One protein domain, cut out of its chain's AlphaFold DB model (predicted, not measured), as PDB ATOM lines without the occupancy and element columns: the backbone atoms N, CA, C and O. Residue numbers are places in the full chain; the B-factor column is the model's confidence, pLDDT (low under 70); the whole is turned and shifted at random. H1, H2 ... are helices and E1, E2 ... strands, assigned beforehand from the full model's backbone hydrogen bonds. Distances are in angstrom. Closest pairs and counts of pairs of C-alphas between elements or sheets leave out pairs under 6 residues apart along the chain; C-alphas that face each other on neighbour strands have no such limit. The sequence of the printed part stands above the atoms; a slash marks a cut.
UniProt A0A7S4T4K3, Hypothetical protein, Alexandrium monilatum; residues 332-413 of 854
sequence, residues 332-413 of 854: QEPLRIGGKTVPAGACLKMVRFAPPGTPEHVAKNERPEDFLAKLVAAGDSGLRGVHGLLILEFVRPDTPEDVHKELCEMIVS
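This is residues 332 to 413 of the 854 residues of the protein "Hypothetical protein" of Alexandrium monilatum (UniProt A0A7S4T4K3). What shape do the atoms make? A twisted wall of three strands has the one named helix, H1, on it beside the edge strand E1; residues 332 to 346 fold back on themselves before E1, and residues 355 to 367 loop out and return alongside E1. What are its parts? The 82 printed residues, in the order E1, H1, E2, E3, are of mixed class with 36 in named elements, under half, and the sheet E1 - E2 - E3 is antiparallel. How large is it? It is compact, with a radius of gyration of the C-alphas of 12.9 A and spans of 37 by 26 by 22 A.

Where are the strands? E1 is residues 347 to 354, 21.2 A long, from C-alpha 347 at (-15.174, -11.844, -24.823). E2 is residues 387 to 395, 25.8 A, and E3 is residues 403 to 411, 24.7 A, ending with C-alpha 411 at (0.515, -14.118, -7.668). Where is the helix? H1 is residues 368 to 377, 14.0 A.

How do the strands pair? E1 and E2 are antiparallel at 159 degrees, with N 352 and O 391 2.9 A apart. E2 and E3 form a hairpin at 158 degrees, with N 390 and O 408 2.8 A apart. Where is H1? It is on the sheet at a height of 9.2 A, only just over none of the strands, with 2 C-alphas falling on E1; the closest C-alphas of E1 and H1, those of Val 351 and Pro 368, are 5.8 A apart. In H1 every O i to N i+4 pair is within hydrogen-bond range.

Which links are long? The link E1 to H1, 13 residues, is long, and the printed part has no cut. What stands free? Residues 376 to 381, of which 376 to 377 belong to H1. Where is confidence low? The pLDDT is under 70 at residues 337 to 340, 378 to 385 and 412 to 413.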
ATOM      1  N   GLN A 332      -8.254 -15.132 -28.708       77.31
ATOM      2  CA  GLN A 332      -7.971 -16.012 -29.854       77.31
ATOM      3  C   GLN A 332      -7.651 -17.454 -29.414       77.31
ATOM      4  O   GLN A 332      -8.091 -18.407 -30.048       77.31
ATOM      5  N   GLU A 333      -6.959 -17.620 -28.285       75.38
ATOM      6  CA  GLU A 333      -6.566 -18.920 -27.721       75.38
ATOM      7  C   GLU A 333      -7.175 -19.158 -26.322       75.38
ATOM      8  O   GLU A 333      -7.519 -18.198 -25.623       75.38
ATOM      9  N   PRO A 334      -7.312 -20.425 -25.870       78.69
ATOM     10  CA  PRO A 334      -7.874 -20.750 -24.559       78.69
ATOM     11  C   PRO A 334      -6.918 -20.386 -23.406       78.69
ATOM     12  O   PRO A 334      -6.118 -21.199 -22.937       78.69
ATOM     13  N   LEU A 335      -7.013 -19.143 -22.930       74.69
ATOM     14  CA  LEU A 335      -6.106 -18.566 -21.940       74.69
ATOM     15  C   LEU A 335      -6.322 -19.142 -20.529       74.69
ATOM     16  O   LEU A 335      -7.424 -19.117 -19.972       74.69
ATOM     17  N   ARG A 336      -5.241 -19.630 -19.910       70.38
ATOM     18  CA  ARG A 336      -5.271 -20.251 -18.581       70.38
ATOM     19  C   ARG A 336      -4.895 -19.246 -17.487       70.38
ATOM     20  O   ARG A 336      -3.737 -18.860 -17.371       70.38
ATOM     21  N   ILE A 337      -5.864 -18.841 -16.667       66.62
ATOM     22  CA  ILE A 337      -5.720 -17.809 -15.628       66.62
ATOM     23  C   ILE A 337      -6.104 -18.407 -14.269       66.62
ATOM     24  O   ILE A 337      -7.151 -19.038 -14.135       66.62
ATOM     25  N   GLY A 338      -5.242 -18.265 -13.254       60.62
ATOM     26  CA  GLY A 338      -5.492 -18.822 -11.914       60.62
ATOM     27  C   GLY A 338      -5.744 -20.339 -11.902       60.62
ATOM     28  O   GLY A 338      -6.543 -20.830 -11.109       60.62
ATOM     29  N   GLY A 339      -5.141 -21.080 -12.841       63.81
ATOM     30  CA  GLY A 339      -5.349 -22.522 -13.037       63.81
ATOM     31  C   GLY A 339      -6.600 -22.909 -13.843       63.81
ATOM     32  O   GLY A 339      -6.642 -24.019 -14.384       63.81
ATOM     33  N   LYS A 340      -7.578 -22.005 -13.992       64.12
ATOM     34  CA  LYS A 340      -8.780 -22.198 -14.819       64.12
ATOM     35  C   LYS A 340      -8.522 -21.817 -16.275       64.12
ATOM     36  O   LYS A 340      -7.767 -20.894 -16.550       64.12
ATOM     37  N   THR A 341      -9.174 -22.504 -17.207       77.12
ATOM     38  CA  THR A 341      -9.105 -22.181 -18.638       77.12
ATOM     39  C   THR A 341     -10.314 -21.337 -19.032       77.12
ATOM     40  O   THR A 341     -11.449 -21.800 -18.915       77.12
ATOM     41  N   VAL A 342     -10.075 -20.116 -19.509       80.44
ATOM     42  CA  VAL A 342     -11.070 -19.330 -20.247       80.44
ATOM     43  C   VAL A 342     -11.016 -19.810 -21.706       80.44
ATOM     44  O   VAL A 342      -9.916 -19.938 -22.239       80.44
ATOM     45  N   PRO A 343     -12.142 -20.156 -22.357       80.69
ATOM     46  CA  PRO A 343     -12.104 -20.700 -23.713       80.69
ATOM     47  C   PRO A 343     -11.736 -19.634 -24.756       80.69
ATOM     48  O   PRO A 343     -11.995 -18.446 -24.562       80.69
ATOM     49  N   ALA A 344     -11.191 -20.079 -25.893       85.62
ATOM     50  CA  ALA A 344     -11.093 -19.254 -27.096       85.62
ATOM     51  C   ALA A 344     -12.487 -18.757 -27.529       85.62
ATOM     52  O   ALA A 344     -13.507 -19.375 -27.215       85.62
ATOM     53  N   GLY A 345     -12.539 -17.614 -28.209       85.50
ATOM     54  CA  GLY A 345     -13.774 -16.919 -28.570       85.50
ATOM     55  C   GLY A 345     -14.499 -16.245 -27.396       85.50
ATOM     56  O   GLY A 345     -15.539 -15.625 -27.609       85.50
ATOM     57  N   ALA A 346     -13.993 -16.335 -26.159       88.06
ATOM     58  CA  ALA A 346     -14.576 -15.618 -25.028       88.06
ATOM     59  C   ALA A 346     -14.255 -14.118 -25.096       88.06
ATOM     60  O   ALA A 346     -13.101 -13.722 -25.251       88.06
ATOM     61  N   CYS A 347     -15.284 -13.291 -24.925       91.31
ATOM     62  CA  CYS A 347     -15.174 -11.844 -24.823       91.31
ATOM     63  C   CYS A 347     -14.954 -11.433 -23.361       91.31
ATOM     64  O   CYS A 347     -15.873 -11.525 -22.545       91.31
ATOM     65  N   LEU A 348     -13.762 -10.943 -23.028       87.50
ATOM     66  CA  LEU A 348     -13.488 -10.286 -21.752       87.50
ATOM     67  C   LEU A 348     -14.170  -8.909 -21.731       87.50
ATOM     68  O   LEU A 348     -13.821  -8.015 -22.497       87.50
ATOM     69  N   LYS A 349     -15.144  -8.739 -20.832       90.25
ATOM     70  CA  LYS A 349     -15.901  -7.490 -20.643       90.25
ATOM     71  C   LYS A 349     -15.264  -6.576 -19.600       90.25
ATOM     72  O   LYS A 349     -15.386  -5.358 -19.696       90.25
ATOM     73  N   MET A 350     -14.628  -7.149 -18.579       89.69
ATOM     74  CA  MET A 350     -14.025  -6.391 -17.484       89.69
ATOM     75  C   MET A 350     -12.966  -7.212 -16.751       89.69
ATOM     76  O   MET A 350     -13.123  -8.422 -16.562       89.69
ATOM     77  N   VAL A 351     -11.943  -6.524 -16.250       90.44
ATOM     78  CA  VAL A 351     -11.005  -7.058 -15.264       90.44
ATOM     79  C   VAL A 351     -11.029  -6.172 -14.016       90.44
ATOM     80  O   VAL A 351     -11.105  -4.948 -14.111       90.44
ATOM     81  N   ARG A 352     -10.972  -6.774 -12.825       92.38
ATOM     82  CA  ARG A 352     -10.759  -6.060 -11.553       92.38
ATOM     83  C   ARG A 352      -9.672  -6.769 -10.760       92.38
ATOM     84  O   ARG A 352      -9.667  -7.994 -10.700       92.38
ATOM     85  N   PHE A 353      -8.795  -6.027 -10.092       90.56
ATOM     86  CA  PHE A 353      -7.796  -6.606  -9.191       90.56
ATOM     87  C   PHE A 353      -7.989  -6.095  -7.762       90.56
ATOM     88  O   PHE A 353      -8.015  -4.886  -7.521       90.56
ATOM     89  N   ALA A 354      -8.138  -7.022  -6.817       90.62
ATOM     90  CA  ALA A 354      -8.271  -6.756  -5.392       90.62
ATOM     91  C   ALA A 354      -6.976  -7.168  -4.657       90.62
ATOM     92  O   ALA A 354      -6.772  -8.362  -4.410       90.62
ATOM     93  N   PRO A 355      -6.088  -6.220  -4.295       86.62
ATOM     94  CA  PRO A 355      -4.910  -6.521  -3.479       86.62
ATOM     95  C   PRO A 355      -5.310  -6.929  -2.044       86.62
ATOM     96  O   PRO A 355      -6.456  -6.707  -1.632       86.62
ATOM     97  N   PRO A 356      -4.406  -7.524  -1.242       86.19
ATOM     98  CA  PRO A 356      -4.771  -8.237  -0.021       86.19
ATOM     99  C   PRO A 356      -5.451  -7.320   0.998       86.19
ATOM    100  O   PRO A 356      -4.982  -6.219   1.274       86.19
ATOM    101  N   GLY A 357      -6.577  -7.771   1.551       86.75
ATOM    102  CA  GLY A 357      -7.402  -6.972   2.463       86.75
ATOM    103  C   GLY A 357      -8.362  -5.985   1.781       86.75
ATOM    104  O   GLY A 357      -9.236  -5.451   2.460       86.75
ATOM    105  N   THR A 358      -8.279  -5.787   0.460       88.25
ATOM    106  CA  THR A 358      -9.285  -5.027  -0.304       88.25
ATOM    107  C   THR A 358     -10.477  -5.937  -0.622       88.25
ATOM    108  O   THR A 358     -10.282  -6.990  -1.229       88.25
ATOM    109  N   PRO A 359     -11.718  -5.598  -0.228       85.62
ATOM    110  CA  PRO A 359     -12.882  -6.425  -0.537       85.62
ATOM    111  C   PRO A 359     -13.303  -6.273  -2.010       85.62
ATOM    112  O   PRO A 359     -13.196  -5.189  -2.578       85.62
ATOM    113  N   GLU A 360     -13.844  -7.338  -2.615       84.31
ATOM    114  CA  GLU A 360     -14.166  -7.408  -4.057       84.31
ATOM    115  C   GLU A 360     -14.924  -6.195  -4.620       84.31
ATOM    116  O   GLU A 360     -14.654  -5.759  -5.732       84.31
ATOM    117  N   HIS A 361     -15.874  -5.638  -3.863       86.69
ATOM    118  CA  HIS A 361     -16.725  -4.527  -4.306       86.69
ATOM    119  C   HIS A 361     -16.017  -3.157  -4.309       86.69
ATOM    120  O   HIS A 361     -16.597  -2.179  -4.775       86.69
ATOM    121  N   VAL A 362     -14.790  -3.079  -3.781       88.38
ATOM    122  CA  VAL A 362     -13.910  -1.895  -3.829       88.38
ATOM    123  C   VAL A 362     -12.851  -2.039  -4.934       88.38
ATOM    124  O   VAL A 362     -12.203  -1.060  -5.296       88.38
ATOM    125  N   ALA A 363     -12.691  -3.234  -5.518       88.06
ATOM    126  CA  ALA A 363     -11.801  -3.448  -6.654       88.06
ATOM    127  C   ALA A 363     -12.284  -2.636  -7.863       88.06
ATOM    128  O   ALA A 363     -13.427  -2.768  -8.306       88.06
ATOM    129  N   LYS A 364     -11.402  -1.785  -8.392       89.69
ATOM    130  CA  LYS A 364     -11.720  -0.901  -9.512       89.69
ATOM    131  C   LYS A 364     -11.988  -1.721 -10.778       89.69
ATOM    132  O   LYS A 364     -11.203  -2.600 -11.123       89.69
ATOM    133  N   ASN A 365     -13.068  -1.383 -11.477       89.50
ATOM    134  CA  ASN A 365     -13.365  -1.897 -12.810       89.50
ATOM    135  C   ASN A 365     -12.367  -1.303 -13.811       89.50
ATOM    136  O   ASN A 365     -12.279  -0.078 -13.931       89.50
ATOM    137  N   GLU A 366     -11.642  -2.150 -14.533       88.94
ATOM    138  CA  GLU A 366     -10.694  -1.745 -15.571       88.94
ATOM    139  C   GLU A 366     -10.986  -2.512 -16.871       88.94
ATOM    140  O   GLU A 366     -11.525  -3.627 -16.840       88.94
ATOM    141  N   ARG A 367     -10.674  -1.913 -18.029       86.50
ATOM    142  CA  ARG A 367     -10.756  -2.630 -19.309       86.50
ATOM    143  C   ARG A 367      -9.649  -3.695 -19.398       86.50
ATOM    144  O   ARG A 367      -8.602  -3.513 -18.769       86.50
ATOM    145  N   PRO A 368      -9.833  -4.778 -20.173       83.00
ATOM    146  CA  PRO A 368      -8.775  -5.756 -20.424       83.00
ATOM    147  C   PRO A 368      -7.483  -5.101 -20.934       83.00
ATOM    148  O   PRO A 368      -6.420  -5.342 -20.364       83.00
ATOM    149  N   GLU A 369      -7.577  -4.196 -21.912       83.62
ATOM    150  CA  GLU A 369      -6.433  -3.441 -22.451       83.62
ATOM    151  C   GLU A 369      -5.740  -2.603 -21.362       83.62
ATOM    152  O   GLU A 369      -4.527  -2.696 -21.181       83.62
ATOM    153  N   ASP A 370      -6.514  -1.829 -20.588       84.25
ATOM    154  CA  ASP A 370      -6.021  -0.985 -19.488       84.25
ATOM    155  C   ASP A 370      -5.279  -1.789 -18.412       84.25
ATOM    156  O   ASP A 370      -4.367  -1.273 -17.759       84.25
ATOM    157  N   PHE A 371      -5.729  -3.015 -18.145       83.38
ATOM    158  CA  PHE A 371      -5.159  -3.887 -17.125       83.38
ATOM    159  C   PHE A 371      -3.908  -4.612 -17.637       83.38
ATOM    160  O   PHE A 371      -2.892  -4.650 -16.941       83.38
ATOM    161  N   LEU A 372      -3.934  -5.111 -18.876       75.62
ATOM    162  CA  LEU A 372      -2.770  -5.716 -19.531       75.62
ATOM    163  C   LEU A 372      -1.649  -4.687 -19.734       75.62
ATOM    164  O   LEU A 372      -0.498  -4.964 -19.400       75.62
ATOM    165  N   ALA A 373      -1.977  -3.466 -20.166       76.81
ATOM    166  CA  ALA A 373      -1.019  -2.368 -20.273       76.81
ATOM    167  C   ALA A 373      -0.372  -2.027 -18.918       76.81
ATOM    168  O   ALA A 373       0.828  -1.760 -18.859       76.81
ATOM    169  N   LYS A 374      -1.128  -2.097 -17.811       78.81
ATOM    170  CA  LYS A 374      -0.578  -1.936 -16.452       78.81
ATOM    171  C   LYS A 374       0.275  -3.113 -16.009       78.81
ATOM    172  O   LYS A 374       1.263  -2.867 -15.333       78.81
ATOM    173  N   LEU A 375      -0.055  -4.352 -16.369       70.75
ATOM    174  CA  LEU A 375       0.803  -5.508 -16.082       70.75
ATOM    175  C   LEU A 375       2.150  -5.393 -16.807       70.75
ATOM    176  O   LEU A 375       3.190  -5.577 -16.180       70.75
ATOM    177  N   VAL A 376       2.139  -5.003 -18.085       70.56
ATOM    178  CA  VAL A 376       3.359  -4.768 -18.875       70.56
ATOM    179  C   VAL A 376       4.158  -3.578 -18.323       70.56
ATOM    180  O   VAL A 376       5.354  -3.707 -18.070       70.56
ATOM    181  N   ALA A 377       3.515  -2.439 -18.045       71.06
ATOM    182  CA  ALA A 377       4.178  -1.262 -17.468       71.06
ATOM    183  C   ALA A 377       4.632  -1.464 -16.005       71.06
ATOM    184  O   ALA A 377       5.601  -0.851 -15.554       71.06
ATOM    185  N   ALA A 378       3.991  -2.370 -15.258       62.97
ATOM    186  CA  ALA A 378       4.447  -2.797 -13.936       62.97
ATOM    187  C   ALA A 378       5.738  -3.631 -13.972       62.97
ATOM    188  O   ALA A 378       6.293  -3.940 -12.912       62.97
ATOM    189  N   GLY A 379       6.269  -3.878 -15.173       55.09
ATOM    190  CA  GLY A 379       7.655  -4.247 -15.431       55.09
ATOM    191  C   GLY A 379       8.707  -3.325 -14.803       55.09
ATOM    192  O   GLY A 379       9.861  -3.724 -14.806       55.09
ATOM    193  N   ASP A 380       8.347  -2.178 -14.203       50.91
ATOM    194  CA  ASP A 380       9.174  -1.525 -13.164       50.91
ATOM    195  C   ASP A 380       8.420  -0.830 -12.005       50.91
ATOM    196  O   ASP A 380       9.061  -0.309 -11.089       50.91
ATOM    197  N   SER A 381       7.078  -0.851 -11.945       49.91
ATOM    198  CA  SER A 381       6.343  -0.183 -10.851       49.91
ATOM    199  C   SER A 381       5.050  -0.868 -10.386       49.91
ATOM    200  O   SER A 381       4.155  -1.154 -11.175       49.91
ATOM    201  N   GLY A 382       4.887  -1.016  -9.068       58.47
ATOM    202  CA  GLY A 382       3.581  -1.181  -8.415       58.47
ATOM    203  C   GLY A 382       3.070  -2.613  -8.214       58.47
ATOM    204  O   GLY A 382       2.727  -2.948  -7.086       58.47
ATOM    205  N   LEU A 383       2.998  -3.450  -9.260       60.34
ATOM    206  CA  LEU A 383       2.331  -4.771  -9.166       60.34
ATOM    207  C   LEU A 383       3.268  -5.962  -8.883       60.34
ATOM    208  O   LEU A 383       2.789  -7.014  -8.459       60.34
ATOM    209  N   ARG A 384       4.588  -5.824  -9.069       64.38
ATOM    210  CA  ARG A 384       5.573  -6.885  -8.761       64.38
ATOM    211  C   ARG A 384       5.470  -7.338  -7.298       64.38
ATOM    212  O   ARG A 384       5.558  -6.517  -6.389       64.38
ATOM    213  N   GLY A 385       5.325  -8.646  -7.070       66.94
ATOM    214  CA  GLY A 385       5.197  -9.230  -5.731       66.94
ATOM    215  C   GLY A 385       3.835  -9.021  -5.057       66.94
ATOM    216  O   GLY A 385       3.667  -9.427  -3.907       66.94
ATOM    217  N   VAL A 386       2.854  -8.412  -5.734       71.81
ATOM    218  CA  VAL A 386       1.504  -8.246  -5.185       71.81
ATOM    219  C   VAL A 386       0.685  -9.509  -5.451       71.81
ATOM    220  O   VAL A 386       0.261  -9.788  -6.569       71.81
ATOM    221  N   HIS A 387       0.454 -10.272  -4.386       80.81
ATOM    222  CA  HIS A 387      -0.578 -11.307  -4.319       80.81
ATOM    223  C   HIS A 387      -1.966 -10.644  -4.318       80.81
ATOM    224  O   HIS A 387      -2.127  -9.601  -3.692       80.81
ATOM    225  N   GLY A 388      -2.991 -11.219  -4.942       88.69
ATOM    226  CA  GLY A 388      -4.343 -10.650  -4.877       88.69
ATOM    227  C   GLY A 388      -5.401 -11.466  -5.607       88.69
ATOM    228  O   GLY A 388      -5.094 -12.454  -6.267       88.69
ATOM    229  N   LEU A 389      -6.660 -11.047  -5.487       88.44
ATOM    230  CA  LEU A 389      -7.779 -11.680  -6.180       88.44
ATOM    231  C   LEU A 389      -8.049 -10.944  -7.496       88.44
ATOM    232  O   LEU A 389      -8.458  -9.781  -7.502       88.44
ATOM    233  N   LEU A 390      -7.819 -11.632  -8.607       89.81
ATOM    234  CA  LEU A 390      -8.197 -11.195  -9.940       89.81
ATOM    235  C   LEU A 390      -9.643 -11.620 -10.218       89.81
ATOM    236  O   LEU A 390     -10.019 -12.779 -10.046       89.81
ATOM    237  N   ILE A 391     -10.450 -10.661 -10.648       90.94
ATOM    238  CA  ILE A 391     -11.859 -10.823 -10.986       90.94
ATOM    239  C   ILE A 391     -11.989 -10.632 -12.492       90.94
ATOM    240  O   ILE A 391     -11.634  -9.572 -13.010       90.94
ATOM    241  N   LEU A 392     -12.501 -11.648 -13.178       90.94
ATOM    242  CA  LEU A 392     -12.723 -11.634 -14.621       90.94
ATOM    243  C   LEU A 392     -14.220 -11.704 -14.888       90.94
ATOM    244  O   LEU A 392     -14.880 -12.617 -14.400       90.94
ATOM    245  N   GLU A 393     -14.751 -10.775 -15.673       92.44
ATOM    246  CA  GLU A 393     -16.122 -10.848 -16.187       92.44
ATOM    247  C   GLU A 393     -16.042 -11.006 -17.705       92.44
ATOM    248  O   GLU A 393     -15.520 -10.131 -18.401       92.44
ATOM    249  N   PHE A 394     -16.506 -12.147 -18.215       90.88
ATOM    250  CA  PHE A 394     -16.430 -12.504 -19.629       90.88
ATOM    251  C   PHE A 394     -17.705 -13.184 -20.125       90.88
ATOM    252  O   PHE A 394     -18.409 -13.857 -19.380       90.88
ATOM    253  N   VAL A 395     -17.988 -13.023 -21.412       89.44
ATOM    254  CA  VAL A 395     -19.057 -13.723 -22.126       89.44
ATOM    255  C   VAL A 395     -18.413 -14.834 -22.949       89.44
ATOM    256  O   VAL A 395     -17.415 -14.598 -23.631       89.44
ATOM    257  N   ARG A 396     -18.943 -16.055 -22.878       87.88
ATOM    258  CA  ARG A 396     -18.429 -17.194 -23.658       87.88
ATOM    259  C   ARG A 396     -19.105 -17.270 -25.032       87.88
ATOM    260  O   ARG A 396     -20.251 -16.844 -25.153       87.88
ATOM    261  N   PRO A 397     -18.468 -17.884 -26.046       79.06
ATOM    262  CA  PRO A 397     -19.105 -18.088 -27.346       79.06
ATOM    263  C   PRO A 397     -20.234 -19.135 -27.299       79.06
ATOM    264  O   PRO A 397     -21.155 -19.063 -28.105       79.06
ATOM    265  N   ASP A 398     -20.192 -20.076 -26.344       82.31
ATOM    266  CA  ASP A 398     -21.228 -21.102 -26.130       82.31
ATOM    267  C   ASP A 398     -22.495 -20.564 -25.434       82.31
ATOM    268  O   ASP A 398     -23.572 -21.145 -25.560       82.31
ATOM    269  N   THR A 399     -22.371 -19.453 -24.705       80.81
ATOM    270  CA  THR A 399     -23.409 -18.862 -23.848       80.81
ATOM    271  C   THR A 399     -23.345 -17.327 -23.931       80.81
ATOM    272  O   THR A 399     -22.996 -16.659 -22.957       80.81
ATOM    273  N   PRO A 400     -23.665 -16.735 -25.103       80.62
ATOM    274  CA  PRO A 400     -23.437 -15.313 -25.387       80.62
ATOM    275  C   PRO A 400     -24.331 -14.340 -24.597       80.62
ATOM    276  O   PRO A 400     -24.098 -13.133 -24.630       80.62
ATOM    277  N   GLU A 401     -25.353 -14.846 -23.906       79.31
ATOM    278  CA  GLU A 401     -26.253 -14.065 -23.046       79.31
ATOM    279  C   GLU A 401     -25.777 -14.017 -21.580       79.31
ATOM    280  O   GLU A 401     -26.141 -13.099 -20.843       79.31
ATOM    281  N   ASP A 402     -24.929 -14.964 -21.157       82.31
ATOM    282  CA  ASP A 402     -24.438 -15.072 -19.782       82.31
ATOM    283  C   ASP A 402     -23.099 -14.340 -19.597       82.31
ATOM    284  O   ASP A 402     -22.094 -14.636 -20.247       82.31
ATOM    285  N   VAL A 403     -23.051 -13.424 -18.623       85.12
ATOM    286  CA  VAL A 403     -21.790 -12.843 -18.134       85.12
ATOM    287  C   VAL A 403     -21.227 -13.744 -17.035       85.12
ATOM    288  O   VAL A 403     -21.664 -13.716 -15.882       85.12
ATOM    289  N   HIS A 404     -20.223 -14.541 -17.389       83.94
ATOM    290  CA  HIS A 404     -19.488 -15.403 -16.470       83.94
ATOM    291  C   HIS A 404     -18.534 -14.553 -15.628       83.94
ATOM    292  O   HIS A 404     -17.648 -13.888 -16.164       83.94
ATOM    293  N   LYS A 405     -18.691 -14.594 -14.300       88.31
ATOM    294  CA  LYS A 405     -17.736 -14.004 -13.354       88.31
ATOM    295  C   LYS A 405     -16.837 -15.097 -12.785       88.31
ATOM    296  O   LYS A 405     -17.316 -15.957 -12.046       88.31
ATOM    297  N   GLU A 406     -15.542 -15.017 -13.065       84.88
ATOM    298  CA  GLU A 406     -14.525 -15.874 -12.459       84.88
ATOM    299  C   GLU A 406     -13.666 -15.141 -11.429       84.88
ATOM    300  O   GLU A 406     -13.448 -13.930 -11.499       84.88
ATOM    301  N   LEU A 407     -13.184 -15.915 -10.455       85.06
ATOM    302  CA  LEU A 407     -12.330 -15.460  -9.361       85.06
ATOM    303  C   LEU A 407     -11.042 -16.283  -9.371       85.06
ATOM    304  O   LEU A 407     -11.066 -17.490  -9.136       85.06
ATOM    305  N   CYS A 408      -9.928 -15.616  -9.656       82.75
ATOM    306  CA  CYS A 408      -8.604 -16.210  -9.789       82.75
ATOM    307  C   CYS A 408      -7.672 -15.629  -8.723       82.75
ATOM    308  O   CYS A 408      -7.580 -14.412  -8.571       82.75
ATOM    309  N   GLU A 409      -6.943 -16.476  -8.004       80.94
ATOM    310  CA  GLU A 409      -5.830 -16.011  -7.176       80.94
ATOM    311  C   GLU A 409      -4.643 -15.695  -8.096       80.94
ATOM    312  O   GLU A 409      -4.221 -16.536  -8.891       80.94
ATOM    313  N   MET A 410      -4.160 -14.453  -8.054       79.00
ATOM    314  CA  MET A 410      -3.088 -13.955  -8.910       79.00
ATOM    315  C   MET A 410      -1.872 -13.625  -8.053       79.00
ATOM    316  O   MET A 410      -1.920 -12.756  -7.180       79.00
ATOM    317  N   ILE A 411      -0.773 -14.321  -8.325       74.88
ATOM    318  CA  ILE A 411       0.515 -14.118  -7.668       74.88
ATOM    319  C   ILE A 411       1.464 -13.556  -8.721       74.88
ATOM    320  O   ILE A 411       1.919 -14.288  -9.599       74.88
ATOM    321  N   VAL A 412       1.757 -12.254  -8.659       66.00
ATOM    322  CA  VAL A 412       2.752 -11.637  -9.550       66.00
ATOM    323  C   VAL A 412       4.146 -12.039  -9.066       66.00
ATOM    324  O   VAL A 412       4.759 -11.345  -8.251       66.00
ATOM    325  N   SER A 413       4.592 -13.212  -9.522       52.72
ATOM    326  CA  SER A 413       5.881 -13.813  -9.168       52.72
ATOM    327  C   SER A 413       7.061 -12.908  -9.537       52.72
ATOM    328  O   SER A 413       6.950 -11.982 -10.344       52.72
TER     329      SER A 413